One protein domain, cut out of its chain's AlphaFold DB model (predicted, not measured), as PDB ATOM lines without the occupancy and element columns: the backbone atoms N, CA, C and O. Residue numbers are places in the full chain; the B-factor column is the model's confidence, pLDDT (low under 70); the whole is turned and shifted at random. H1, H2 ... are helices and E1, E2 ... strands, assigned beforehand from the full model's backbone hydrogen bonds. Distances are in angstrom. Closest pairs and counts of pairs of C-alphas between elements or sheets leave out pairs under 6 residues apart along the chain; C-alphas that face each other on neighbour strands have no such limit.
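This is residues 440 to 639 of the 774 residues of an uncharacterized protein of Batrachochytrium dendrobatidis (strain JEL423) (UniProt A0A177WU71). A twisted four-stranded sheet, E4 E1 E5 E6, has the long helix H7 over one face and H4, which folds back into H5, over the other. From this body a two-stranded hairpin, E2 and E3, reaches away as an arm, with H1 packed on it, and E3 runs on into E4. The printed part has 200 residues, with seven named helices and six named strands in the order H1 E1 H2 H3 E2 E3 E4 H4 H5 E5 E6 H6 H7; the class is mixed and so is the large sheet. It is compact, with a radius of gyration of the C-alphas of 18.7 A and spans of 62 by 42 by 29 A.

In the large sheet E4, residues 540 to 544, is parallel to E1, residues 470 to 475, with N 473 and O 542 2.8 A apart. E1 is parallel to E5, residues 573 to 581, with N 474 and O 575 2.8 A apart. E5 forms an antiparallel hairpin with E6, residues 586 to 592, with N 578 and O 588 2.8 A apart. Three layers, helices on both faces of a sheet, are made by H7, residues 608 to 626, over E5 at a height over the sheet of 8.8 A, and H4, residues 547 to 559, over E1 at 10.9 A. H4 and H5, residues 563 to 569, touch at Ala 557 and Ala 566, their closest C-alphas, 5.9 A apart, with residues 557 to 558 of H4 alone; they form a helical hairpin, a shallow tilt of 20 degrees, opposite ways. E4, H4 H5, E5 is a split strand-helix-strand unit, two strands of one sheet joined through helices, with E1 between them in the sheet, and its crossover is right-handed. H3, residues 513 to 516, touches H7 with residues 619 to 626 of H7 alone, closest at the C-alphas of Met 513 and Ala 622, 5.6 A. H2, residues 481 to 484, only grazes the sheet and only just touches H3, with 3 pairs of C-alphas within 8 A, the closest those of Ile 484 and Met 513, 4.8 A. E2, residues 520 to 527, and E3, residues 530 to 538, form an antiparallel hairpin, with N 520 and O 538 2.8 A apart. The closest C-alphas of H1, residues 449 to 463, and E3 are those of Ala 455 and Gly 531, 6.8 A. H6, residues 597 to 600, is close to but not clearly touching H7. Every O i to N i+4 pair is within hydrogen-bond range in H1 and H7, against 7 of 9 in H4 and 1 of 3 in H5, which has 2 of 4 O i to N i+3 pairs within range; H2, H3 and H6 are too short for an i+4 pair.

H1 begins at C-alpha 449 (13.143, -54.229, 8.057) and is 20.5 A long. E2 is 22.2 A, E3 23.4 A, H4 19.5 A and E5 22.2 A, bending by 66 degrees at residue 578. H7, 27.3 A, ends at C-alpha 626 (40.585, -35.027, -23.605).

The C-alphas of Val 445 and Asn 584, the two farthest apart, are 62.6 A from each other. The printed part has no cut. The link from H2 to H3, residues 485 to 512, is long. The mean pLDDT of the printed part is 74.4, with 77 residues under 70, among them 440 to 469 and 547 to 569.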
ATOM      1  N   LEU A 440      20.421 -48.666  16.815       47.06
ATOM      2  CA  LEU A 440      20.132 -49.191  15.473       47.06
ATOM      3  C   LEU A 440      19.506 -50.594  15.508       47.06
ATOM      4  O   LEU A 440      18.743 -50.917  14.607       47.06
ATOM      5  N   SER A 441      19.784 -51.410  16.531       47.06
ATOM      6  CA  SER A 441      19.122 -52.711  16.735       47.06
ATOM      7  C   SER A 441      17.842 -52.647  17.584       47.06
ATOM      8  O   SER A 441      17.047 -53.579  17.536       47.06
ATOM      9  N   SER A 442      17.626 -51.566  18.345       45.78
ATOM     10  CA  SER A 442      16.511 -51.402  19.291       45.78
ATOM     11  C   SER A 442      15.510 -50.316  18.891       45.78
ATOM     12  O   SER A 442      14.515 -50.124  19.584       45.78
ATOM     13  N   THR A 443      15.712 -49.626  17.765       45.56
ATOM     14  CA  THR A 443      14.663 -48.853  17.074       45.56
ATOM     15  C   THR A 443      13.751 -49.786  16.267       45.56
ATOM     16  O   THR A 443      13.406 -49.528  15.118       45.56
ATOM     17  N   THR A 444      13.295 -50.868  16.905       43.69
ATOM     18  CA  THR A 444      12.295 -51.836  16.417       43.69
ATOM     19  C   THR A 444      10.870 -51.257  16.404       43.69
ATOM     20  O   THR A 444       9.886 -51.971  16.581       43.69
ATOM     21  N   VAL A 445      10.745 -49.945  16.189       46.12
ATOM     22  CA  VAL A 445       9.488 -49.192  16.210       46.12
ATOM     23  C   VAL A 445       9.273 -48.554  14.837       46.12
ATOM     24  O   VAL A 445       9.882 -47.541  14.505       46.12
ATOM     25  N   ALA A 446       8.380 -49.163  14.052       45.38
ATOM     26  CA  ALA A 446       7.817 -48.645  12.797       45.38
ATOM     27  C   ALA A 446       8.781 -48.404  11.604       45.38
ATOM     28  O   ALA A 446       8.433 -47.677  10.674       45.38
ATOM     29  N   GLY A 447       9.954 -49.045  11.576       56.91
ATOM     30  CA  GLY A 447      10.807 -49.131  10.381       56.91
ATOM     31  C   GLY A 447      10.572 -50.418   9.579       56.91
ATOM     32  O   GLY A 447      10.499 -51.497  10.157       56.91
ATOM     33  N   ASP A 448      10.497 -50.319   8.248       66.19
ATOM     34  CA  ASP A 448      10.497 -51.482   7.345       66.19
ATOM     35  C   ASP A 448      11.857 -52.218   7.432       66.19
ATOM     36  O   ASP A 448      12.892 -51.624   7.099       66.19
ATOM     37  N   PRO A 449      11.893 -53.499   7.859       63.53
ATOM     38  CA  PRO A 449      13.143 -54.229   8.057       63.53
ATOM     39  C   PRO A 449      13.904 -54.479   6.747       63.53
ATOM     40  O   PRO A 449      15.132 -54.588   6.781       63.53
ATOM     41  N   ALA A 450      13.233 -54.507   5.588       62.31
ATOM     42  CA  ALA A 450      13.909 -54.611   4.296       62.31
ATOM     43  C   ALA A 450      14.699 -53.327   3.993       62.31
ATOM     44  O   ALA A 450      15.883 -53.395   3.653       62.31
ATOM     45  N   ARG A 451      14.095 -52.150   4.222       57.69
ATOM     46  CA  ARG A 451      14.791 -50.852   4.119       57.69
ATOM     47  C   ARG A 451      15.923 -50.725   5.132       57.69
ATOM     48  O   ARG A 451      16.970 -50.180   4.791       57.69
ATOM     49  N   GLN A 452      15.757 -51.240   6.350       59.69
ATOM     50  CA  GLN A 452      16.813 -51.222   7.365       59.69
ATOM     51  C   GLN A 452      17.999 -52.118   6.969       59.69
ATOM     52  O   GLN A 452      19.147 -51.676   7.032       59.69
ATOM     53  N   ALA A 453      17.742 -53.337   6.485       62.75
ATOM     54  CA  ALA A 453      18.775 -54.242   5.978       62.75
ATOM     55  C   ALA A 453      19.483 -53.682   4.727       62.75
ATOM     56  O   ALA A 453      20.707 -53.797   4.596       62.75
ATOM     57  N   GLN A 454      18.739 -53.023   3.834       60.97
ATOM     58  CA  GLN A 454      19.283 -52.316   2.672       60.97
ATOM     59  C   GLN A 454      20.146 -51.117   3.096       60.97
ATOM     60  O   GLN A 454      21.267 -50.976   2.615       60.97
ATOM     61  N   ALA A 455      19.686 -50.294   4.041       55.75
ATOM     62  CA  ALA A 455      20.460 -49.175   4.577       55.75
ATOM     63  C   ALA A 455      21.750 -49.648   5.269       55.75
ATOM     64  O   ALA A 455      22.796 -49.024   5.095       55.75
ATOM     65  N   LEU A 456      21.714 -50.778   5.987       57.91
ATOM     66  CA  LEU A 456      22.904 -51.398   6.573       57.91
ATOM     67  C   LEU A 456      23.880 -51.904   5.495       57.91
ATOM     68  O   LEU A 456      25.062 -51.559   5.532       57.91
ATOM     69  N   SER A 457      23.419 -52.687   4.515       56.62
ATOM     70  CA  SER A 457      24.302 -53.211   3.457       56.62
ATOM     71  C   SER A 457      24.915 -52.097   2.595       56.62
ATOM     72  O   SER A 457      26.079 -52.193   2.193       56.62
ATOM     73  N   LEU A 458      24.185 -50.995   2.403       57.91
ATOM     74  CA  LEU A 458      24.646 -49.795   1.714       57.91
ATOM     75  C   LEU A 458      25.621 -48.955   2.564       57.91
ATOM     76  O   LEU A 458      26.646 -48.489   2.065       57.91
ATOM     77  N   ALA A 459      25.367 -48.798   3.866       55.59
ATOM     78  CA  ALA A 459      26.308 -48.152   4.783       55.59
ATOM     79  C   ALA A 459      27.655 -48.890   4.806       55.59
ATOM     80  O   ALA A 459      28.715 -48.263   4.784       55.59
ATOM     81  N   ARG A 460      27.610 -50.226   4.781       51.50
ATOM     82  CA  ARG A 460      28.778 -51.110   4.734       51.50
ATOM     83  C   ARG A 460      29.601 -50.952   3.451       51.50
ATOM     84  O   ARG A 460      30.829 -50.941   3.537       51.50
ATOM     85  N   SER A 461      28.968 -50.794   2.284       52.38
ATOM     86  CA  SER A 461      29.690 -50.573   1.022       52.38
ATOM     87  C   SER A 461      30.288 -49.164   0.927       52.38
ATOM     88  O   SER A 461      31.437 -49.021   0.507       52.38
ATOM     89  N   PHE A 462      29.579 -48.124   1.382       56.19
ATOM     90  CA  PHE A 462      30.090 -46.750   1.317       56.19
ATOM     91  C   PHE A 462      31.113 -46.403   2.407       56.19
ATOM     92  O   PHE A 462      32.070 -45.684   2.114       56.19
ATOM     93  N   ALA A 463      30.986 -46.908   3.640       51.06
ATOM     94  CA  ALA A 463      31.890 -46.545   4.742       51.06
ATOM     95  C   ALA A 463      33.366 -46.928   4.497       51.06
ATOM     96  O   ALA A 463      34.263 -46.295   5.052       51.06
ATOM     97  N   LEU A 464      33.624 -47.907   3.622       43.97
ATOM     98  CA  LEU A 464      34.965 -48.278   3.151       43.97
ATOM     99  C   LEU A 464      35.618 -47.227   2.229       43.97
ATOM    100  O   LEU A 464      36.837 -47.234   2.068       43.97
ATOM    101  N   TYR A 465      34.826 -46.330   1.626       49.22
ATOM    102  CA  TYR A 465      35.259 -45.437   0.543       49.22
ATOM    103  C   TYR A 465      34.860 -43.957   0.717       49.22
ATOM    104  O   TYR A 465      35.134 -43.159  -0.182       49.22
ATOM    105  N   GLN A 466      34.282 -43.552   1.860       52.75
ATOM    106  CA  GLN A 466      33.839 -42.173   2.168       52.75
ATOM    107  C   GLN A 466      34.974 -41.147   2.422       52.75
ATOM    108  O   GLN A 466      34.940 -40.307   3.328       52.75
ATOM    109  N   MET A 467      35.964 -41.137   1.536       61.16
ATOM    110  CA  MET A 467      36.722 -39.926   1.236       61.16
ATOM    111  C   MET A 467      35.758 -38.918   0.588       61.16
ATOM    112  O   MET A 467      34.981 -39.279  -0.294       61.16
ATOM    113  N   ARG A 468      35.824 -37.641   0.983       67.94
ATOM    114  CA  ARG A 468      35.164 -36.530   0.266       67.94
ATOM    115  C   ARG A 468      36.238 -35.737  -0.488       67.94
ATOM    116  O   ARG A 468      36.608 -34.664  -0.015       67.94
ATOM    117  N   PRO A 469      36.806 -36.269  -1.591       69.62
ATOM    118  CA  PRO A 469      37.772 -35.521  -2.376       69.62
ATOM    119  C   PRO A 469      37.083 -34.291  -2.952       69.62
ATOM    120  O   PRO A 469      36.060 -34.399  -3.622       69.62
ATOM    121  N   TRP A 470      37.633 -33.120  -2.675       80.56
ATOM    122  CA  TRP A 470      37.208 -31.886  -3.312       80.56
ATOM    123  C   TRP A 470      38.371 -30.909  -3.351       80.56
ATOM    124  O   TRP A 470      39.238 -30.938  -2.472       80.56
ATOM    125  N   ALA A 471      38.405 -30.062  -4.370       85.19
ATOM    126  CA  ALA A 471      39.460 -29.075  -4.530       85.19
ATOM    127  C   ALA A 471      38.896 -27.716  -4.942       85.19
ATOM    128  O   ALA A 471      37.809 -27.613  -5.522       85.19
ATOM    129  N   VAL A 472      39.657 -26.670  -4.632       86.81
ATOM    130  CA  VAL A 472      39.395 -25.325  -5.146       86.81
ATOM    131  C   VAL A 472      40.205 -25.150  -6.426       86.81
ATOM    132  O   VAL A 472      41.407 -25.421  -6.435       86.81
ATOM    133  N   VAL A 473      39.547 -24.744  -7.506       90.50
ATOM    134  CA  VAL A 473      40.140 -24.624  -8.839       90.50
ATOM    135  C   VAL A 473      40.262 -23.150  -9.204       90.50
ATOM    136  O   VAL A 473      39.266 -22.433  -9.233       90.50
ATOM    137  N   SER A 474      41.480 -22.704  -9.501       90.94
ATOM    138  CA  SER A 474      41.761 -21.380 -10.060       90.94
ATOM    139  C   SER A 474      42.045 -21.490 -11.554       90.94
ATOM    140  O   SER A 474      42.700 -22.434 -12.007       90.94
ATOM    141  N   LEU A 475      41.548 -20.513 -12.311       91.69
ATOM    142  CA  LEU A 475      41.765 -20.378 -13.745       91.69
ATOM    143  C   LEU A 475      42.717 -19.208 -14.003       91.69
ATOM    144  O   LEU A 475      42.487 -18.094 -13.536       91.69
ATOM    145  N   GLY A 476      43.790 -19.458 -14.751       87.75
ATOM    146  CA  GLY A 476      44.637 -18.408 -15.307       87.75
ATOM    147  C   GLY A 476      43.927 -17.642 -16.433       87.75
ATOM    148  O   GLY A 476      42.971 -18.156 -17.016       87.75
ATOM    149  N   PRO A 477      44.416 -16.443 -16.802       87.19
ATOM    150  CA  PRO A 477      43.749 -15.563 -17.772       87.19
ATOM    151  C   PRO A 477      43.609 -16.168 -19.179       87.19
ATOM    152  O   PRO A 477      42.765 -15.728 -19.950       87.19
ATOM    153  N   ASN A 478      44.408 -17.192 -19.497       86.56
ATOM    154  CA  ASN A 478      44.447 -17.858 -20.799       86.56
ATOM    155  C   ASN A 478      43.766 -19.246 -20.770       86.56
ATOM    156  O   ASN A 478      44.089 -20.103 -21.590       86.56
ATOM    157  N   VAL A 479      42.887 -19.509 -19.794       91.25
ATOM    158  CA  VAL A 479      42.168 -20.786 -19.645       91.25
ATOM    159  C   VAL A 479      40.669 -20.549 -19.791       91.25
ATOM    160  O   VAL A 479      40.047 -19.903 -18.949       91.25
ATOM    161  N   ASN A 480      40.077 -21.106 -20.846       90.62
ATOM    162  CA  ASN A 480      38.636 -21.076 -21.068       90.62
ATOM    163  C   ASN A 480      37.911 -21.904 -19.980       90.62
ATOM    164  O   ASN A 480      38.197 -23.097 -19.840       90.62
ATOM    165  N   PRO A 481      36.950 -21.331 -19.226       89.50
ATOM    166  CA  PRO A 481      36.197 -22.075 -18.213       89.50
ATOM    167  C   PRO A 481      35.448 -23.297 -18.763       89.50
ATOM    168  O   PRO A 481      35.264 -24.271 -18.037       89.50
ATOM    169  N   ASN A 482      35.045 -23.275 -20.040       90.19
ATOM    170  CA  ASN A 482      34.305 -24.377 -20.662       90.19
ATOM    171  C   ASN A 482      35.174 -25.628 -20.887       90.19
ATOM    172  O   ASN A 482      34.663 -26.742 -20.793       90.19
ATOM    173  N   ASP A 483      36.477 -25.454 -21.119       90.00
ATOM    174  CA  ASP A 483      37.427 -26.546 -21.381       90.00
ATOM    175  C   ASP A 483      37.717 -27.330 -20.088       90.00
ATOM    176  O   ASP A 483      37.720 -28.560 -20.054       90.00
ATOM    177  N   ILE A 484      37.864 -26.609 -18.972       91.44
ATOM    178  CA  ILE A 484      37.921 -27.192 -17.622       91.44
ATOM    179  C   ILE A 484      36.572 -27.805 -17.237       91.44
ATOM    180  O   ILE A 484      36.521 -28.866 -16.607       91.44
ATOM    181  N   GLY A 485      35.487 -27.148 -17.637       87.00
ATOM    182  CA  GLY A 485      34.133 -27.517 -17.275       87.00
ATOM    183  C   GLY A 485      33.768 -27.136 -15.849       87.00
ATOM    184  O   GLY A 485      34.543 -26.529 -15.113       87.00
ATOM    185  N   SER A 486      32.573 -27.547 -15.430       79.81
ATOM    186  CA  SER A 486      32.148 -27.453 -14.029       79.81
ATOM    187  C   SER A 486      32.001 -28.845 -13.427       79.81
ATOM    188  O   SER A 486      31.525 -29.763 -14.091       79.81
ATOM    189  N   SER A 487      32.380 -29.012 -12.154       69.81
ATOM    190  CA  SER A 487      32.027 -30.242 -11.438       69.81
ATOM    191  C   SER A 487      30.506 -30.373 -11.349       69.81
ATOM    192  O   SER A 487      29.840 -29.339 -11.215       69.81
ATOM    193  N   PRO A 488      29.957 -31.594 -11.320       65.00
ATOM    194  CA  PRO A 488      28.520 -31.844 -11.257       65.00
ATOM    195  C   PRO A 488      27.876 -31.282  -9.976       65.00
ATOM    196  O   PRO A 488      27.703 -31.976  -8.974       65.00
ATOM    197  N   LYS A 489      27.464 -30.009 -10.031       61.59
ATOM    198  CA  LYS A 489      26.555 -29.373  -9.072       61.59
ATOM    199  C   LYS A 489      25.149 -29.929  -9.298       61.59
ATOM    200  O   LYS A 489      24.334 -29.323  -9.985       61.59
ATOM    201  N   GLN A 490      24.901 -31.113  -8.754       59.06
ATOM    202  CA  GLN A 490      23.592 -31.764  -8.754       59.06
ATOM    203  C   GLN A 490      23.004 -31.783  -7.336       59.06
ATOM    204  O   GLN A 490      23.765 -31.701  -6.365       59.06
ATOM    205  N   PRO A 491      21.664 -31.841  -7.199       67.19
ATOM    206  CA  PRO A 491      21.021 -31.990  -5.898       67.19
ATOM    207  C   PRO A 491      21.481 -33.273  -5.195       67.19
ATOM    208  O   PRO A 491      21.982 -34.206  -5.825       67.19
ATOM    209  N   LEU A 492      21.278 -33.321  -3.878       70.50
ATOM    210  CA  LEU A 492      21.359 -34.566  -3.118       70.50
ATOM    211  C   LEU A 492      20.368 -35.564  -3.728       70.50
ATOM    212  O   LEU A 492      19.163 -35.313  -3.708       70.50
ATOM    213  N   LEU A 493      20.873 -36.672  -4.274       77.19
ATOM    214  CA  LEU A 493      20.029 -37.747  -4.787       77.19
ATOM    215  C   LEU A 493      19.259 -38.337  -3.605       77.19
ATOM    216  O   LEU A 493      19.870 -38.800  -2.638       77.19
ATOM    217  N   ALA A 494      17.930 -38.263  -3.667       76.44
ATOM    218  CA  ALA A 494      17.048 -38.700  -2.588       76.44
ATOM    219  C   ALA A 494      16.871 -40.227  -2.562       76.44
ATOM    220  O   ALA A 494      16.485 -40.781  -1.536       76.44
ATOM    221  N   ASP A 495      17.186 -40.898  -3.671       76.56
ATOM    222  CA  ASP A 495      17.134 -42.348  -3.823       76.56
ATOM    223  C   ASP A 495      18.416 -42.869  -4.500       76.56
ATOM    224  O   ASP A 495      19.022 -42.216  -5.352       76.56
ATOM    225  N   ILE A 496      18.821 -44.075  -4.109       66.81
ATOM    226  CA  ILE A 496      19.953 -44.835  -4.647       66.81
ATOM    227  C   ILE A 496      19.680 -45.270  -6.094       66.81
ATOM    228  O   ILE A 496      20.626 -45.363  -6.875       66.81
ATOM    229  N   SER A 497      18.412 -45.466  -6.481       74.69
ATOM    230  CA  SER A 497      18.020 -45.770  -7.873       74.69
ATOM    231  C   SER A 497      18.474 -44.709  -8.888       74.69
ATOM    232  O   SER A 497      18.634 -45.004 -10.070       74.69
ATOM    233  N   GLN A 498      18.729 -43.481  -8.422       76.06
ATOM    234  CA  GLN A 498      19.190 -42.351  -9.230       76.06
ATOM    235  C   GLN A 498      20.714 -42.350  -9.455       76.06
ATOM    236  O   GLN A 498      21.224 -41.480 -10.165       76.06
ATOM    237  N   ILE A 499      21.463 -43.284  -8.854       74.25
ATOM    238  CA  ILE A 499      22.896 -43.455  -9.114       74.25
ATOM    239  C   ILE A 499      23.055 -44.183 -10.460       74.25
ATOM    240  O   ILE A 499      22.658 -45.343 -10.573       74.25
ATOM    241  N   PRO A 500      23.632 -43.546 -11.496       73.06
ATOM    242  CA  PRO A 500      23.780 -44.176 -12.799       73.06
ATOM    243  C   PRO A 500      24.832 -45.292 -12.758       73.06
ATOM    244  O   PRO A 500      25.908 -45.132 -12.182       73.06
ATOM    245  N   ASN A 501      24.570 -46.385 -13.477       70.69
ATOM    246  CA  ASN A 501      25.513 -47.500 -13.649       70.69
ATOM    247  C   ASN A 501      26.771 -47.133 -14.475       70.69
ATOM    248  O   ASN A 501      27.643 -47.975 -14.690       70.69
ATOM    249  N   THR A 502      26.884 -45.896 -14.971       69.81
ATOM    250  CA  THR A 502      28.046 -45.402 -15.717       69.81
ATOM    251  C   THR A 502      29.096 -44.804 -14.778       69.81
ATOM    252  O   THR A 502      28.942 -43.715 -14.233       69.81
ATOM    253  N   PHE A 503      30.229 -45.499 -14.643       72.19
ATOM    254  CA  PHE A 503      31.342 -45.118 -13.760       72.19
ATOM    255  C   PHE A 503      32.036 -43.781 -14.094       72.19
ATOM    256  O   PHE A 503      32.919 -43.371 -13.347       72.19
ATOM    257  N   PHE A 504      31.718 -43.130 -15.220       79.69
ATOM    258  CA  PHE A 504      32.232 -41.815 -15.635       79.69
ATOM    259  C   PHE A 504      31.451 -41.262 -16.841       79.69
ATOM    260  O   PHE A 504      30.839 -42.023 -17.592       79.69
ATOM    261  N   THR A 505      31.522 -39.945 -17.066       85.81
ATOM    262  CA  THR A 505      31.069 -39.306 -18.314       85.81
ATOM    263  C   THR A 505      32.184 -39.390 -19.375       85.81
ATOM    264  O   THR A 505      33.309 -38.981 -19.074       85.81
ATOM    265  N   PRO A 506      31.944 -39.890 -20.604       86.50
ATOM    266  CA  PRO A 506      32.920 -39.815 -21.698       86.50
ATOM    267  C   PRO A 506      33.230 -38.372 -22.122       86.50
ATOM    268  O   PRO A 506      32.357 -37.508 -22.077       86.50
ATOM    269  N   ALA A 507      34.446 -38.095 -22.607       87.56
ATOM    270  CA  ALA A 507      34.836 -36.729 -23.002       87.56
ATOM    271  C   ALA A 507      34.030 -36.151 -24.185       87.56
ATOM    272  O   ALA A 507      33.992 -34.940 -24.357       87.56
ATOM    273  N   SER A 508      33.353 -36.992 -24.974       86.44
ATOM    274  CA  SER A 508      32.448 -36.567 -26.053       86.44
ATOM    275  C   SER A 508      31.087 -36.049 -25.568       86.44
ATOM    276  O   SER A 508      30.369 -35.434 -26.352       86.44
ATOM    277  N   THR A 509      30.712 -36.293 -24.307       88.75
ATOM    278  CA  THR A 509      29.437 -35.843 -23.712       88.75
ATOM    279  C   THR A 509      29.609 -35.050 -22.412       88.75
ATOM    280  O   THR A 509      28.656 -34.431 -21.940       88.75
ATOM    281  N   ALA A 510      30.814 -35.036 -21.836       87.56
ATOM    282  CA  ALA A 510      31.149 -34.270 -20.642       87.56
ATOM    283  C   ALA A 510      31.186 -32.760 -20.910       87.56
ATOM    284  O   ALA A 510      31.704 -32.296 -21.927       87.56
ATOM    285  N   LYS A 511      30.705 -31.971 -19.945       89.00
ATOM    286  CA  LYS A 511      30.711 -30.498 -20.015       89.00
ATOM    287  C   LYS A 511      32.067 -29.920 -19.588       89.00
ATOM    288  O   LYS A 511      32.116 -29.124 -18.653       89.00
ATOM    289  N   GLY A 512      33.136 -30.369 -20.247       89.31
ATOM    290  CA  GLY A 512      34.540 -30.050 -19.957       89.31
ATOM    291  C   GLY A 512      35.264 -31.101 -19.102       89.31
ATOM    292  O   GLY A 512      34.669 -32.059 -18.599       89.31
ATOM    293  N   MET A 513      36.580 -30.927 -18.961       90.88
ATOM    294  CA  MET A 513      37.529 -31.914 -18.433       90.88
ATOM    295  C   MET A 513      37.122 -32.542 -17.091       90.88
ATOM    296  O   MET A 513      37.131 -33.772 -16.959       90.88
ATOM    297  N   LEU A 514      36.742 -31.727 -16.102       89.19
ATOM    298  CA  LEU A 514      36.512 -32.185 -14.727       89.19
ATOM    299  C   LEU A 514      35.255 -33.061 -14.551       89.19
ATOM    300  O   LEU A 514      35.215 -33.840 -13.601       89.19
ATOM    301  N   ASP A 515      34.263 -33.000 -15.447       87.62
ATOM    302  CA  ASP A 515      33.062 -33.860 -15.366       87.62
ATOM    303  C   ASP A 515      33.320 -35.301 -15.855       87.62
ATOM    304  O   ASP A 515      32.565 -36.214 -15.524       87.62
ATOM    305  N   THR A 516      34.433 -35.556 -16.559       87.31
ATOM    306  CA  THR A 516      34.842 -36.939 -16.877       87.31
ATOM    307  C   THR A 516      35.425 -37.688 -15.680       87.31
ATOM    308  O   THR A 516      35.562 -38.912 -15.734       87.31
ATOM    309  N   ILE A 517      35.827 -36.996 -14.609       85.38
ATOM    310  CA  ILE A 517      36.470 -37.632 -13.453       85.38
ATOM    311  C   ILE A 517      35.501 -38.638 -12.823       85.38
ATOM    312  O   ILE A 517      34.343 -38.312 -12.592       85.38
ATOM    313  N   GLU A 518      35.995 -39.854 -12.556       79.75
ATOM    314  CA  GLU A 518      35.243 -40.982 -11.979       79.75
ATOM    315  C   GLU A 518      34.426 -40.542 -10.747       79.75
ATOM    316  O   GLU A 518      35.023 -40.274  -9.694       79.75
ATOM    317  N   PRO A 519      33.083 -40.452 -10.840       75.31
ATOM    318  CA  PRO A 519      32.240 -40.219  -9.687       75.31
ATOM    319  C   PRO A 519      32.313 -41.344  -8.664       75.31
ATOM    320  O   PRO A 519      32.126 -42.524  -8.954       75.31
ATOM    321  N   ARG A 520      32.448 -40.922  -7.415       76.50
ATOM    322  CA  ARG A 520      32.088 -41.678  -6.222       76.50
ATOM    323  C   ARG A 520      30.910 -40.978  -5.563       76.50
ATOM    324  O   ARG A 520      30.639 -39.811  -5.842       76.50
ATOM    325  N   TYR A 521      30.223 -41.675  -4.668       75.75
ATOM    326  CA  TYR A 521      29.071 -41.120  -3.970       75.75
ATOM    327  C   TYR A 521      29.367 -40.993  -2.481       75.75
ATOM    328  O   TYR A 521      29.631 -41.969  -1.782       75.75
ATOM    329  N   ASN A 522      29.340 -39.752  -1.999       73.94
ATOM    330  CA  ASN A 522      29.285 -39.464  -0.578       73.94
ATOM    331  C   ASN A 522      27.826 -39.595  -0.129       73.94
ATOM    332  O   ASN A 522      26.993 -38.784  -0.529       73.94
ATOM    333  N   VAL A 523      27.532 -40.595   0.697       73.06
ATOM    334  CA  VAL A 523      26.182 -40.854   1.207       73.06
ATOM    335  C   VAL A 523      26.046 -40.317   2.628       73.06
ATOM    336  O   VAL A 523      26.777 -40.729   3.529       73.06
ATOM    337  N   GLU A 524      25.097 -39.409   2.833       71.75
ATOM    338  CA  GLU A 524      24.620 -39.051   4.165       71.75
ATOM    339  C   GLU A 524      23.619 -40.109   4.642       71.75
ATOM    340  O   GLU A 524      22.679 -40.459   3.928       71.75
ATOM    341  N   ILE A 525      23.817 -40.608   5.860       68.75
ATOM    342  CA  ILE A 525      22.901 -41.524   6.540       68.75
ATOM    343  C   ILE A 525      22.335 -40.768   7.736       68.75
ATOM    344  O   ILE A 525      23.092 -40.223   8.542       68.75
ATOM    345  N   ARG A 526      21.009 -40.726   7.844       61.06
ATOM    346  CA  ARG A 526      20.306 -40.198   9.013       61.06
ATOM    347  C   ARG A 526      19.948 -41.361   9.923       61.06
ATOM    348  O   ARG A 526      19.545 -42.418   9.448       61.06
ATOM    349  N   PHE A 527      20.116 -41.152  11.224       60.94
ATOM    350  CA  PHE A 527      19.793 -42.138  12.261       60.94
ATOM    351  C   PHE A 527      18.447 -41.851  12.945       60.94
ATOM    352  O   PHE A 527      17.896 -42.730  13.595       60.94
ATOM    353  N   SER A 528      17.898 -40.642  12.778       63.38
ATOM    354  CA  SER A 528      16.569 -40.260  13.262       63.38
ATOM    355  C   SER A 528      15.918 -39.243  12.304       63.38
ATOM    356  O   SER A 528      16.442 -38.132  12.171       63.38
ATOM    357  N   PRO A 529      14.826 -39.609  11.599       72.06
ATOM    358  CA  PRO A 529      14.425 -40.994  11.336       72.06
ATOM    359  C   PRO A 529      15.548 -41.765  10.600       72.06
ATOM    360  O   PRO A 529      16.350 -41.142   9.894       72.06
ATOM    361  N   PRO A 530      15.644 -43.097  10.761       58.16
ATOM    362  CA  PRO A 530      16.647 -43.904  10.070       58.16
ATOM    363  C   PRO A 530      16.395 -43.915   8.553       58.16
ATOM    364  O   PRO A 530      15.317 -44.298   8.100       58.16
ATOM    365  N   GLY A 531      17.383 -43.504   7.752       65.81
ATOM    366  CA  GLY A 531      17.241 -43.470   6.294       65.81
ATOM    367  C   GLY A 531      18.363 -42.750   5.544       65.81
ATOM    368  O   GLY A 531      19.351 -42.296   6.125       65.81
ATOM    369  N   LEU A 532      18.202 -42.634   4.225       68.12
ATOM    370  CA  LEU A 532      19.121 -41.894   3.361       68.12
ATOM    371  C   LEU A 532      18.942 -40.382   3.594       68.12
ATOM    372  O   LEU A 532      17.869 -39.834   3.360       68.12
ATOM    373  N   GLY A 533      19.993 -39.692   4.043       68.56
ATOM    374  CA  GLY A 533      20.029 -38.222   4.078       68.56
ATOM    375  C   GLY A 533      20.283 -37.598   2.701       68.56
ATOM    376  O   GLY A 533      19.990 -36.421   2.493       68.56
ATOM    377  N   GLY A 534      20.803 -38.406   1.775       78.50
ATOM    378  CA  GLY A 534      21.019 -38.103   0.363       78.50
ATOM    379  C   GLY A 534      22.392 -38.581  -0.122       78.50
ATOM    380  O   GLY A 534      23.325 -38.719   0.675       78.50
ATOM    381  N   ALA A 535      22.537 -38.821  -1.425       77.12
ATOM    382  CA  ALA A 535      23.826 -39.137  -2.046       77.12
ATOM    383  C   ALA A 535      24.347 -37.965  -2.900       77.12
ATOM    384  O   ALA A 535      23.614 -37.376  -3.691       77.12
ATOM    385  N   GLN A 536      25.630 -37.632  -2.753       79.12
ATOM    386  CA  GLN A 536      26.300 -36.533  -3.457       79.12
ATOM    387  C   GLN A 536      27.434 -37.071  -4.345       79.12
ATOM    388  O   GLN A 536      28.328 -37.757  -3.845       79.12
ATOM    389  N   LYS A 537      27.428 -36.720  -5.641       78.62
ATOM    390  CA  LYS A 537      28.507 -37.026  -6.601       78.62
ATOM    391  C   LYS A 537      29.792 -36.284  -6.182       78.62
ATOM    392  O   LYS A 537      29.771 -35.068  -5.991       78.62
ATOM    393  N   VAL A 538      30.901 -37.007  -6.015       75.69
ATOM    394  CA  VAL A 538      32.241 -36.478  -5.684       75.69
ATOM    395  C   VAL A 538      33.296 -37.098  -6.623       75.69
ATOM    396  O   VAL A 538      33.105 -38.237  -7.036       75.69
ATOM    397  N   PRO A 539      34.416 -36.432  -6.960       75.00
ATOM    398  CA  PRO A 539      34.864 -35.147  -6.440       75.00
ATOM    399  C   PRO A 539      34.031 -33.957  -6.913       75.00
ATOM    400  O   PRO A 539      33.583 -33.909  -8.055       75.00
ATOM    401  N   TYR A 540      33.852 -32.983  -6.019       76.94
ATOM    402  CA  TYR A 540      33.334 -31.667  -6.386       76.94
ATOM    403  C   TYR A 540      34.483 -30.659  -6.484       76.94
ATOM    404  O   TYR A 540      35.482 -30.756  -5.770       76.94
ATOM    405  N   PHE A 541      34.343 -29.685  -7.378       83.69
ATOM    406  CA  PHE A 541      35.348 -28.654  -7.613       83.69
ATOM    407  C   PHE A 541      34.677 -27.288  -7.537       83.69
ATOM    408  O   PHE A 541      33.735 -27.010  -8.281       83.69
ATOM    409  N   ASN A 542      35.150 -26.432  -6.630       84.69
ATOM    410  CA  ASN A 542      34.687 -25.049  -6.584       84.69
ATOM    411  C   ASN A 542      35.643 -24.181  -7.401       84.69
ATOM    412  O   ASN A 542      36.821 -24.099  -7.064       84.69
ATOM    413  N   ILE A 543      35.140 -23.565  -8.467       82.81
ATOM    414  CA  ILE A 543      35.938 -22.721  -9.361       82.81
ATOM    415  C   ILE A 543      35.898 -21.287  -8.831       82.81
ATOM    416  O   ILE A 543      34.816 -20.742  -8.613       82.81
ATOM    417  N   THR A 544      37.071 -20.701  -8.600       81.44
ATOM    418  CA  THR A 544      37.262 -19.354  -8.044       81.44
ATOM    419  C   THR A 544      38.172 -18.550  -8.961       81.44
ATOM    420  O   THR A 544      39.295 -18.975  -9.242       81.44
ATOM    421  N   ASN A 545      37.726 -17.370  -9.391       73.88
ATOM    422  CA  ASN A 545      38.470 -16.547 -10.350       73.88
ATOM    423  C   ASN A 545      39.659 -15.796  -9.717       73.88
ATOM    424  O   ASN A 545      40.467 -15.227 -10.445       73.88
ATOM    425  N   SER A 546      39.803 -15.799  -8.384       70.12
ATOM    426  CA  SER A 546      40.977 -15.242  -7.703       70.12
ATOM    427  C   SER A 546      41.689 -16.261  -6.808       70.12
ATOM    428  O   SER A 546      41.077 -17.034  -6.070       70.12
ATOM    429  N   ALA A 547      43.026 -16.219  -6.805       64.19
ATOM    430  CA  ALA A 547      43.844 -16.988  -5.861       64.19
ATOM    431  C   ALA A 547      43.665 -16.517  -4.399       64.19
ATOM    432  O   ALA A 547      43.896 -17.277  -3.458       64.19
ATOM    433  N   ASN A 548      43.209 -15.275  -4.200       67.50
ATOM    434  CA  ASN A 548      42.981 -14.689  -2.880       67.50
ATOM    435  C   ASN A 548      41.744 -15.287  -2.184       67.50
ATOM    436  O   ASN A 548      41.779 -15.503  -0.971       67.50
ATOM    437  N   GLU A 549      40.691 -15.633  -2.935       67.12
ATOM    438  CA  GLU A 549      39.552 -16.405  -2.412       67.12
ATOM    439  C   GLU A 549      39.986 -17.776  -1.888       67.12
ATOM    440  O   GLU A 549      39.532 -18.185  -0.821       67.12
ATOM    441  N   ILE A 550      40.912 -18.459  -2.574       64.50
ATOM    442  CA  ILE A 550      41.446 -19.753  -2.116       64.50
ATOM    443  C   ILE A 550      42.059 -19.599  -0.720       64.50
ATOM    444  O   ILE A 550      41.698 -20.329   0.206       64.50
ATOM    445  N   LEU A 551      42.922 -18.597  -0.527       64.75
ATOM    446  CA  LEU A 551      43.540 -18.319   0.772       64.75
ATOM    447  C   LEU A 551      42.501 -17.973   1.859       64.75
ATOM    448  O   LEU A 551      42.686 -18.348   3.019       64.75
ATOM    449  N   LEU A 552      41.406 -17.295   1.503       65.00
ATOM    450  CA  LEU A 552      40.312 -16.966   2.421       65.00
ATOM    451  C   LEU A 552      39.473 -18.203   2.807       65.00
ATOM    452  O   LEU A 552      39.116 -18.361   3.978       65.00
ATOM    453  N   ILE A 553      39.211 -19.110   1.861       66.50
ATOM    454  CA  ILE A 553      38.511 -20.387   2.089       66.50
ATOM    455  C   ILE A 553      39.331 -21.285   3.027       66.50
ATOM    456  O   ILE A 553      38.815 -21.747   4.045       66.50
ATOM    457  N   PHE A 554      40.629 -21.471   2.756       65.06
ATOM    458  CA  PHE A 554      41.513 -22.240   3.641       65.06
ATOM    459  C   PHE A 554      41.620 -21.624   5.051       65.06
ATOM    460  O   PHE A 554      41.577 -22.356   6.039       65.06
ATOM    461  N   LYS A 555      41.713 -20.289   5.173       64.00
ATOM    462  CA  LYS A 555      41.775 -19.607   6.482       64.00
ATOM    463  C   LYS A 555      40.473 -19.738   7.278       64.00
ATOM    464  O   LYS A 555      40.524 -20.043   8.465       64.00
ATOM    465  N   SER A 556      39.317 -19.533   6.648       59.78
ATOM    466  CA  SER A 556      38.013 -19.591   7.330       59.78
ATOM    467  C   SER A 556      37.656 -21.003   7.811       59.78
ATOM    468  O   SER A 556      37.159 -21.154   8.929       59.78
ATOM    469  N   ALA A 557      38.001 -22.044   7.046       58.31
ATOM    470  CA  ALA A 557      37.813 -23.437   7.460       58.31
ATOM    471  C   ALA A 557      38.630 -23.825   8.715       58.31
ATOM    472  O   ALA A 557      38.218 -24.710   9.462       58.31
ATOM    473  N   LEU A 558      39.763 -23.158   8.977       57.81
ATOM    474  CA  LEU A 558      40.673 -23.485  10.087       57.81
ATOM    475  C   LEU A 558      40.262 -22.873  11.446       57.81
ATOM    476  O   LEU A 558      40.718 -23.337  12.498       57.81
ATOM    477  N   VAL A 559      39.435 -21.822  11.421       54.34
ATOM    478  CA  VAL A 559      39.082 -20.982  12.587       54.34
ATOM    479  C   VAL A 559      37.841 -21.488  13.339       54.34
ATOM    480  O   VAL A 559      37.658 -21.180  14.515       54.34
ATOM    481  N   LEU A 560      36.994 -22.304  12.704       46.81
ATOM    482  CA  LEU A 560      35.769 -22.830  13.313       46.81
ATOM    483  C   LEU A 560      36.078 -23.973  14.298       46.81
ATOM    484  O   LEU A 560      36.412 -25.085  13.898       46.81
ATOM    485  N   GLY A 561      35.931 -23.707  15.601       40.53
ATOM    486  CA  GLY A 561      36.389 -24.592  16.688       40.53
ATOM    487  C   GLY A 561      35.741 -25.982  16.788       40.53
ATOM    488  O   GLY A 561      36.284 -26.853  17.465       40.53
ATOM    489  N   ASN A 562      34.625 -26.234  16.098       49.19
ATOM    490  CA  ASN A 562      33.970 -27.546  16.067       49.19
ATOM    491  C   ASN A 562      34.654 -28.478  15.057       49.19
ATOM    492  O   ASN A 562      34.152 -28.674  13.948       49.19
ATOM    493  N   LEU A 563      35.787 -29.063  15.463       52.16
ATOM    494  CA  LEU A 563      36.682 -29.897  14.647       52.16
ATOM    495  C   LEU A 563      35.931 -30.853  13.693       52.16
ATOM    496  O   LEU A 563      36.080 -30.750  12.476       52.16
ATOM    497  N   ASN A 564      35.034 -31.696  14.220       52.16
ATOM    498  CA  ASN A 564      34.271 -32.680  13.436       52.16
ATOM    499  C   ASN A 564      33.414 -32.067  12.301       52.16
ATOM    500  O   ASN A 564      33.213 -32.724  11.281       52.16
ATOM    501  N   LYS A 565      32.945 -30.814  12.435       51.94
ATOM    502  CA  LYS A 565      32.240 -30.070  11.368       51.94
ATOM    503  C   LYS A 565      33.170 -29.186  10.526       51.94
ATOM    504  O   LYS A 565      32.835 -28.884   9.388       51.94
ATOM    505  N   ALA A 566      34.339 -28.795  11.032       54.97
ATOM    506  CA  ALA A 566      35.328 -28.056  10.247       54.97
ATOM    507  C   ALA A 566      35.892 -28.925   9.108       54.97
ATOM    508  O   ALA A 566      35.936 -28.496   7.955       54.97
ATOM    509  N   TYR A 567      36.245 -30.185   9.393       61.88
ATOM    510  CA  TYR A 567      36.907 -31.064   8.420       61.88
ATOM    511  C   TYR A 567      36.043 -31.475   7.217       61.88
ATOM    512  O   TYR A 567      36.597 -31.935   6.215       61.88
ATOM    513  N   SER A 568      34.711 -31.344   7.252       61.12
ATOM    514  CA  SER A 568      33.898 -31.536   6.036       61.12
ATOM    515  C   SER A 568      34.163 -30.449   4.993       61.12
ATOM    516  O   SER A 568      34.042 -30.720   3.802       61.12
ATOM    517  N   ASN A 569      34.582 -29.264   5.444       69.69
ATOM    518  CA  ASN A 569      34.698 -28.045   4.651       69.69
ATOM    519  C   ASN A 569      36.171 -27.642   4.417       69.69
ATOM    520  O   ASN A 569      36.449 -26.502   4.053       69.69
ATOM    521  N   VAL A 570      37.117 -28.571   4.601       75.94
ATOM    522  CA  VAL A 570      38.538 -28.396   4.248       75.94
ATOM    523  C   VAL A 570      38.804 -29.059   2.888       75.94
ATOM    524  O   VAL A 570      38.589 -30.270   2.776       75.94
ATOM    525  N   PRO A 571      39.263 -28.320   1.860       83.12
ATOM    526  CA  PRO A 571      39.595 -28.893   0.556       83.12
ATOM    527  C   PRO A 571      40.833 -29.789   0.628       83.12
ATOM    528  O   PRO A 571      41.768 -29.553   1.397       83.12
ATOM    529  N   TYR A 572      40.854 -30.831  -0.202       85.31
ATOM    530  CA  TYR A 572      41.984 -31.754  -0.271       85.31
ATOM    531  C   TYR A 572      43.190 -31.101  -0.954       85.31
ATOM    532  O   TYR A 572      44.315 -31.334  -0.508       85.31
ATOM    533  N   ALA A 573      42.947 -30.274  -1.977       88.69
ATOM    534  CA  ALA A 573      43.955 -29.538  -2.736       88.69
ATOM    535  C   ALA A 573      43.433 -28.177  -3.244       88.69
ATOM    536  O   ALA A 573      42.224 -27.943  -3.314       88.69
ATOM    537  N   GLY A 574      44.359 -27.308  -3.646       90.31
ATOM    538  CA  GLY A 574      44.122 -26.256  -4.636       90.31
ATOM    539  C   GLY A 574      44.722 -26.666  -5.986       90.31
ATOM    540  O   GLY A 574      45.797 -27.271  -6.014       90.31
ATOM    541  N   ILE A 575      44.041 -26.358  -7.091       91.69
ATOM    542  CA  ILE A 575      44.501 -26.634  -8.462       91.69
ATOM    543  C   ILE A 575      44.436 -25.332  -9.265       91.69
ATOM    544  O   ILE A 575      43.348 -24.835  -9.533       91.69
ATOM    545  N   GLY A 576      45.578 -24.763  -9.644       92.12
ATOM    546  CA  GLY A 576      45.640 -23.577 -10.506       92.12
ATOM    547  C   GLY A 576      46.010 -23.950 -11.936       92.12
ATOM    548  O   GLY A 576      47.148 -24.353 -12.168       92.12
ATOM    549  N   PHE A 577      45.098 -23.814 -12.898       92.69
ATOM    550  CA  PHE A 577      45.395 -24.038 -14.318       92.69
ATOM    551  C   PHE A 577      46.030 -22.789 -14.939       92.69
ATOM    552  O   PHE A 577      45.421 -21.724 -14.939       92.69
ATOM    553  N   LYS A 578      47.241 -22.912 -15.492       91.75
ATOM    554  CA  LYS A 578      47.949 -21.828 -16.197       91.75
ATOM    555  C   LYS A 578      47.646 -21.831 -17.697       91.75
ATOM    556  O   LYS A 578      47.443 -20.768 -18.275       91.75
ATOM    557  N   THR A 579      47.616 -23.016 -18.310       91.81
ATOM    558  CA  THR A 579      47.221 -23.231 -19.712       91.81
ATOM    559  C   THR A 579      46.532 -24.585 -19.847       91.81
ATOM    560  O   THR A 579      47.046 -25.585 -19.335       91.81
ATOM    561  N   VAL A 580      45.425 -24.641 -20.581       92.69
ATOM    562  CA  VAL A 580      44.814 -25.892 -21.044       92.69
ATOM    563  C   VAL A 580      44.471 -25.721 -22.516       92.69
ATOM    564  O   VAL A 580      43.795 -24.772 -22.886       92.69
ATOM    565  N   ASP A 581      44.992 -26.625 -23.335       91.62
ATOM    566  CA  ASP A 581      44.773 -26.688 -24.776       91.62
ATOM    567  C   ASP A 581      44.698 -28.169 -25.157       91.62
ATOM    568  O   ASP A 581      45.705 -28.889 -25.159       91.62
ATOM    569  N   HIS A 582      43.477 -28.636 -25.415       90.50
ATOM    570  CA  HIS A 582      43.202 -30.037 -25.730       90.50
ATOM    571  C   HIS A 582      43.766 -30.442 -27.099       90.50
ATOM    572  O   HIS A 582      44.325 -31.532 -27.235       90.50
ATOM    573  N   SER A 583      43.695 -29.542 -28.085       89.94
ATOM    574  CA  SER A 583      44.117 -29.772 -29.471       89.94
ATOM    575  C   SER A 583      45.629 -29.966 -29.589       89.94
ATOM    576  O   SER A 583      46.087 -30.956 -30.161       89.94
ATOM    577  N   ASN A 584      46.415 -29.067 -28.991       91.44
ATOM    578  CA  ASN A 584      47.877 -29.181 -28.943       91.44
ATOM    579  C   ASN A 584      48.378 -30.038 -27.768       91.44
ATOM    580  O   ASN A 584      49.588 -30.206 -27.611       91.44
ATOM    581  N   LYS A 585      47.469 -30.573 -26.938       91.62
ATOM    582  CA  LYS A 585      47.755 -31.396 -25.748       91.62
ATOM    583  C   LYS A 585      48.651 -30.685 -24.719       91.62
ATOM    584  O   LYS A 585      49.428 -31.330 -24.012       91.62
ATOM    585  N   LYS A 586      48.563 -29.353 -24.633       91.81
ATOM    586  CA  LYS A 586      49.385 -28.519 -23.741       91.81
ATOM    587  C   LYS A 586      48.630 -28.247 -22.443       91.81
ATOM    588  O   LYS A 586      47.713 -27.432 -22.395       91.81
ATOM    589  N   TYR A 587      49.059 -28.915 -21.377       92.31
ATOM    590  CA  TYR A 587      48.483 -28.793 -20.041       92.31
ATOM    591  C   TYR A 587      49.545 -28.262 -19.074       92.31
ATOM    592  O   TYR A 587      50.603 -28.865 -18.918       92.31
ATOM    593  N   SER A 588      49.264 -27.140 -18.413       92.81
ATOM    594  CA  SER A 588      50.110 -26.575 -17.360       92.81
ATOM    595  C   SER A 588      49.234 -26.191 -16.178       92.81
ATOM    596  O   SER A 588      48.331 -25.361 -16.307       92.81
ATOM    597  N   TYR A 589      49.484 -26.812 -15.029       92.44
ATOM    598  CA  TYR A 589      48.746 -26.576 -13.795       92.44
ATOM    599  C   TYR A 589      49.657 -26.711 -12.572       92.44
ATOM    600  O   TYR A 589      50.707 -27.349 -12.624       92.44
ATOM    601  N   ILE A 590      49.230 -26.115 -11.463       91.69
ATOM    602  CA  ILE A 590      49.886 -26.177 -10.159       91.69
ATOM    603  C   ILE A 590      48.935 -26.897  -9.203       91.69
ATOM    604  O   ILE A 590      47.848 -26.395  -8.921       91.69
ATOM    605  N   LEU A 591      49.337 -28.070  -8.710       91.00
ATOM    606  CA  LEU A 591      48.623 -28.822  -7.676       91.00
ATOM    607  C   LEU A 591      49.274 -28.540  -6.315       91.00
ATOM    608  O   LEU A 591      50.421 -28.921  -6.092       91.00
ATOM    609  N   GLN A 592      48.546 -27.902  -5.399       89.75
ATOM    610  CA  GLN A 592      49.038 -27.584  -4.056       89.75
ATOM    611  C   GLN A 592      48.207 -28.290  -2.983       89.75
ATOM    612  O   GLN A 592      46.982 -28.181  -2.947       89.75
ATOM    613  N   VAL A 593      48.880 -28.982  -2.061       89.38
ATOM    614  CA  VAL A 593      48.246 -29.668  -0.928       89.38
ATOM    615  C   VAL A 593      48.844 -29.167   0.381       89.38
ATOM    616  O   VAL A 593      50.020 -29.384   0.664       89.38
ATOM    617  N   GLY A 594      48.019 -28.511   1.199       82.56
ATOM    618  CA  GLY A 594      48.429 -28.034   2.518       82.56
ATOM    619  C   GLY A 594      48.707 -29.181   3.495       82.56
ATOM    620  O   GLY A 594      47.871 -30.082   3.657       82.56
ATOM    621  N   LYS A 595      49.862 -29.112   4.166       81.44
ATOM    622  CA  LYS A 595      50.175 -29.866   5.388       81.44
ATOM    623  C   LYS A 595      49.796 -29.010   6.597       81.44
ATOM    624  O   LYS A 595      50.204 -27.857   6.677       81.44
ATOM    625  N   ASP A 596      49.046 -29.582   7.528       77.19
ATOM    626  CA  ASP A 596      48.782 -29.006   8.848       77.19
ATOM    627  C   ASP A 596      48.827 -30.162   9.848       77.19
ATOM    628  O   ASP A 596      48.136 -31.168   9.667       77.19
ATOM    629  N   GLN A 597      49.633 -30.031  10.901       70.19
ATOM    630  CA  GLN A 597      49.806 -31.083  11.901       70.19
ATOM    631  C   GLN A 597      48.495 -31.408  12.643       70.19
ATOM    632  O   GLN A 597      48.310 -32.536  13.094       70.19
ATOM    633  N   ARG A 598      47.551 -30.460  12.733       67.88
ATOM    634  CA  ARG A 598      46.199 -30.676  13.279       67.88
ATOM    635  C   ARG A 598      45.372 -31.569  12.354       67.88
ATOM    636  O   ARG A 598      44.677 -32.456  12.840       67.88
ATOM    637  N   LEU A 599      45.466 -31.364  11.037       69.06
ATOM    638  CA  LEU A 599      44.805 -32.208  10.033       69.06
ATOM    639  C   LEU A 599      45.441 -33.601   9.969       69.06
ATOM    640  O   LEU A 599      44.724 -34.591   9.896       69.06
ATOM    641  N   GLU A 600      46.768 -33.700  10.043       70.00
ATOM    642  CA  GLU A 600      47.481 -34.986   9.980       70.00
ATOM    643  C   GLU A 600      47.346 -35.816  11.273       70.00
ATOM    644  O   GLU A 600      47.384 -37.043  11.208       70.00
ATOM    645  N   ARG A 601      47.100 -35.180  12.431       63.38
ATOM    646  CA  ARG A 601      46.692 -35.856  13.682       63.38
ATOM    647  C   ARG A 601      45.185 -36.174  13.755       63.38
ATOM    648  O   ARG A 601      44.757 -36.795  14.723       63.38
ATOM    649  N   THR A 602      44.364 -35.750  12.788       62.16
ATOM    650  CA  THR A 602      42.908 -35.994  12.810       62.16
ATOM    651  C   THR A 602      42.593 -37.425  12.359       62.16
ATOM    652  O   THR A 602      42.890 -37.758  11.207       62.16
ATOM    653  N   PRO A 603      41.933 -38.265  13.185       55.72
ATOM    654  CA  PRO A 603      41.520 -39.603  12.772       55.72
ATOM    655  C   PRO A 603      40.669 -39.550  11.501       55.72
ATOM    656  O   PRO A 603      39.610 -38.920  11.467       55.72
ATOM    657  N   GLY A 604      41.145 -40.195  10.436       62.91
ATOM    658  CA  GLY A 604      40.388 -40.312   9.195       62.91
ATOM    659  C   GLY A 604      40.373 -39.080   8.279       62.91
ATOM    660  O   GLY A 604      39.611 -39.064   7.307       62.91
ATOM    661  N   PHE A 605      41.210 -38.065   8.522       72.31
ATOM    662  CA  PHE A 605      41.556 -37.093   7.478       72.31
ATOM    663  C   PHE A 605      42.833 -37.555   6.748       72.31
ATOM    664  O   PHE A 605      43.824 -37.882   7.399       72.31
ATOM    665  N   PRO A 606      42.842 -37.648   5.406       73.69
ATOM    666  CA  PRO A 606      43.963 -38.246   4.685       73.69
ATOM    667  C   PRO A 606      45.233 -37.381   4.699       73.69
ATOM    668  O   PRO A 606      45.199 -36.164   4.481       73.69
ATOM    669  N   LEU A 607      46.375 -38.056   4.869       77.62
ATOM    670  CA  LEU A 607      47.727 -37.496   4.759       77.62
ATOM    671  C   LEU A 607      47.900 -36.668   3.475       77.62
ATOM    672  O   LEU A 607      47.350 -37.009   2.424       77.62
ATOM    673  N   ALA A 608      48.707 -35.604   3.535       83.81
ATOM    674  CA  ALA A 608      48.918 -34.711   2.391       83.81
ATOM    675  C   ALA A 608      49.407 -35.446   1.126       83.81
ATOM    676  O   ALA A 608      48.906 -35.183   0.036       83.81
ATOM    677  N   GLY A 609      50.310 -36.425   1.267       83.50
ATOM    678  CA  GLY A 609      50.772 -37.248   0.141       83.50
ATOM    679  C   GLY A 609      49.646 -38.044  -0.528       83.50
ATOM    680  O   GLY A 609      49.534 -38.037  -1.752       83.50
ATOM    681  N   LEU A 610      48.752 -38.654   0.260       78.88
ATOM    682  CA  LEU A 610      47.608 -39.417  -0.255       78.88
ATOM    683  C   LEU A 610      46.576 -38.508  -0.943       78.88
ATOM    684  O   LEU A 610      46.042 -38.869  -1.991       78.88
ATOM    685  N   ARG A 611      46.330 -37.305  -0.399       84.50
ATOM    686  CA  ARG A 611      45.483 -36.285  -1.047       84.50
ATOM    687  C   ARG A 611      46.058 -35.838  -2.389       84.50
ATOM    688  O   ARG A 611      45.321 -35.786  -3.370       84.50
ATOM    689  N   MET A 612      47.361 -35.553  -2.432       86.81
ATOM    690  CA  MET A 612      48.066 -35.143  -3.649       86.81
ATOM    691  C   MET A 612      48.002 -36.235  -4.718       86.81
ATOM    692  O   MET A 612      47.602 -35.956  -5.844       86.81
ATOM    693  N   LEU A 613      48.314 -37.480  -4.349       84.81
ATOM    694  CA  LEU A 613      48.293 -38.627  -5.257       84.81
ATOM    695  C   LEU A 613      46.886 -38.884  -5.826       84.81
ATOM    696  O   LEU A 613      46.743 -39.064  -7.032       84.81
ATOM    697  N   LEU A 614      45.843 -38.834  -4.989       82.88
ATOM    698  CA  LEU A 614      44.454 -39.027  -5.423       82.88
ATOM    699  C   LEU A 614      43.983 -37.928  -6.392       82.88
ATOM    700  O   LEU A 614      43.337 -38.232  -7.393       82.88
ATOM    701  N   GLN A 615      44.308 -36.660  -6.118       86.31
ATOM    702  CA  GLN A 615      43.948 -35.543  -7.002       86.31
ATOM    703  C   GLN A 615      44.737 -35.573  -8.318       86.31
ATOM    704  O   GLN A 615      44.146 -35.415  -9.386       86.31
ATOM    705  N   GLN A 616      46.043 -35.852  -8.259       88.62
ATOM    706  CA  GLN A 616      46.892 -36.026  -9.441       88.62
ATOM    707  C   GLN A 616      46.380 -37.164 -10.334       88.62
ATOM    708  O   GLN A 616      46.323 -37.010 -11.554       88.62
ATOM    709  N   ALA A 617      45.962 -38.287  -9.744       86.38
ATOM    710  CA  ALA A 617      45.392 -39.418 -10.469       86.38
ATOM    711  C   ALA A 617      44.080 -39.070 -11.185       86.38
ATOM    712  O   ALA A 617      43.947 -39.292 -12.391       86.38
ATOM    713  N   GLN A 618      43.133 -38.476 -10.454       86.19
ATOM    714  CA  GLN A 618      41.844 -38.037 -10.993       86.19
ATOM    715  C   GLN A 618      42.026 -37.049 -12.158       86.19
ATOM    716  O   GLN A 618      41.417 -37.225 -13.213       86.19
ATOM    717  N   LEU A 619      42.922 -36.070 -12.003       89.31
ATOM    718  CA  LEU A 619      43.242 -35.093 -13.043       89.31
ATOM    719  C   LEU A 619      43.944 -35.729 -14.258       89.31
ATOM    720  O   LEU A 619      43.583 -35.426 -15.393       89.31
ATOM    721  N   SER A 620      44.881 -36.658 -14.044       89.50
ATOM    722  CA  SER A 620      45.569 -37.368 -15.136       89.50
ATOM    723  C   SER A 620      44.587 -38.164 -16.004       89.50
ATOM    724  O   SER A 620      44.666 -38.119 -17.232       89.50
ATOM    725  N   ASN A 621      43.610 -38.833 -15.383       87.88
ATOM    726  CA  ASN A 621      42.565 -39.568 -16.100       87.88
ATOM    727  C   ASN A 621      41.666 -38.647 -16.942       87.88
ATOM    728  O   ASN A 621      41.233 -39.040 -18.025       87.88
ATOM    729  N   ALA A 622      41.390 -37.429 -16.473       89.19
ATOM    730  CA  ALA A 622      40.621 -36.444 -17.229       89.19
ATOM    731  C   ALA A 622      41.411 -35.888 -18.429       89.19
ATOM    732  O   ALA A 622      40.897 -35.859 -19.548       89.19
ATOM    733  N   ILE A 623      42.685 -35.536 -18.213       91.56
ATOM    734  CA  ILE A 623      43.606 -35.052 -19.255       91.56
ATOM    735  C   ILE A 623      43.746 -36.078 -20.391       91.56
ATOM    736  O   ILE A 623      43.666 -35.714 -21.565       91.56
ATOM    737  N   VAL A 624      43.907 -37.369 -20.071       90.81
ATOM    738  CA  VAL A 624      44.062 -38.428 -21.087       90.81
ATOM    739  C   VAL A 624      42.823 -38.546 -21.979       90.81
ATOM    740  O   VAL A 624      42.972 -38.594 -23.202       90.81
ATOM    741  N   ARG A 625      41.610 -38.510 -21.412       89.38
ATOM    742  CA  ARG A 625      40.360 -38.598 -22.193       89.38
ATOM    743  C   ARG A 625      40.157 -37.414 -23.139       89.38
ATOM    744  O   ARG A 625      39.622 -37.603 -24.225       89.38
ATOM    745  N   PHE A 626      40.616 -36.223 -22.754       89.94
ATOM    746  CA  PHE A 626      40.585 -35.027 -23.605       89.94
ATOM    747  C   PHE A 626      41.781 -34.910 -24.569       89.94
ATOM    748  O   PHE A 626      41.751 -34.091 -25.482       89.94
ATOM    749  N   SER A 627      42.825 -35.735 -24.426       88.94
ATOM    750  CA  SER A 627      44.010 -35.692 -25.302       88.94
ATOM    751  C   SER A 627      43.787 -36.259 -26.715       88.94
ATOM    752  O   SER A 627      44.617 -36.049 -27.604       88.94
ATOM    753  N   SER A 628      42.691 -36.994 -26.946       87.88
ATOM    754  CA  SER A 628      42.264 -37.452 -28.273       87.88
ATOM    755  C   SER A 628      40.805 -37.926 -28.251       87.88
ATOM    756  O   SER A 628      40.444 -38.661 -27.333       87.88
ATOM    757  N   PRO A 629      39.993 -37.661 -29.294       86.38
ATOM    758  CA  PRO A 629      38.648 -38.232 -29.418       86.38
ATOM    759  C   PRO A 629      38.617 -39.768 -29.335       86.38
ATOM    760  O   PRO A 629      37.686 -40.334 -28.770       86.38
ATOM    761  N   LYS A 630      39.670 -40.454 -29.810       88.00
ATOM    762  CA  LYS A 630      39.809 -41.922 -29.708       88.00
ATOM    763  C   LYS A 630      39.994 -42.421 -28.267       88.00
ATOM    764  O   LYS A 630      39.827 -43.609 -28.016       88.00
ATOM    765  N   LEU A 631      40.346 -41.536 -27.334       87.31
ATOM    766  CA  LEU A 631      40.574 -41.841 -25.918       87.31
ATOM    767  C   LEU A 631      39.408 -41.397 -25.017       87.31
ATOM    768  O   LEU A 631      39.460 -41.632 -23.810       87.31
ATOM    769  N   ALA A 632      38.341 -40.810 -25.575       86.00
ATOM    770  CA  ALA A 632      37.247 -40.184 -24.825       86.00
ATOM    771  C   ALA A 632      36.520 -41.118 -23.835       86.00
ATOM    772  O   ALA A 632      35.998 -40.648 -22.822       86.00
ATOM    773  N   SER A 633      36.501 -42.426 -24.112       83.19
ATOM    774  CA  SER A 633      35.917 -43.483 -23.271       83.19
ATOM    775  C   SER A 633      36.945 -44.272 -22.448       83.19
ATOM    776  O   SER A 633      36.576 -45.208 -21.743       83.19
ATOM    777  N   THR A 634      38.238 -43.943 -22.520       83.31
ATOM    778  CA  THR A 634      39.273 -44.721 -21.821       83.31
ATOM    779  C   THR A 634      39.270 -44.466 -20.316       83.31
ATOM    780  O   THR A 634      38.941 -43.378 -19.838       83.31
ATOM    781  N   VAL A 635      39.660 -45.484 -19.549       73.00
ATOM    782  CA  VAL A 635      39.867 -45.391 -18.102       73.00
ATOM    783  C   VAL A 635      41.230 -45.981 -17.791       73.00
ATOM    784  O   VAL A 635      41.421 -47.188 -17.910       73.00
ATOM    785  N   ILE A 636      42.175 -45.150 -17.355       70.00
ATOM    786  CA  ILE A 636      43.361 -45.669 -16.676       70.00
ATOM    787  C   ILE A 636      42.904 -46.034 -15.264       70.00
ATOM    788  O   ILE A 636      42.694 -45.162 -14.415       70.00
ATOM    789  N   THR A 637      42.702 -47.325 -15.019       62.69
ATOM    790  CA  THR A 637      42.352 -47.879 -13.709       62.69
ATOM    791  C   THR A 637      43.563 -47.804 -12.782       62.69
ATOM    792  O   THR A 637      44.249 -48.789 -12.519       62.69
ATOM    793  N   GLN A 638      43.852 -46.596 -12.290       60.94
ATOM    794  CA  GLN A 638      44.938 -46.348 -11.349       60.94
ATOM    795  C   GLN A 638      44.643 -47.096 -10.044       60.94
ATOM    796  O   GLN A 638      43.881 -46.629  -9.195       60.94
ATOM    797  N   GLY A 639      45.232 -48.289  -9.912       56.59
ATOM    798  CA  GLY A 639      45.090 -49.207  -8.783       56.59
ATOM    799  C   GLY A 639      45.781 -48.692  -7.524       56.59
ATOM    800  O   GLY A 639      46.713 -49.317  -7.024       56.59
TER     801      GLY A 639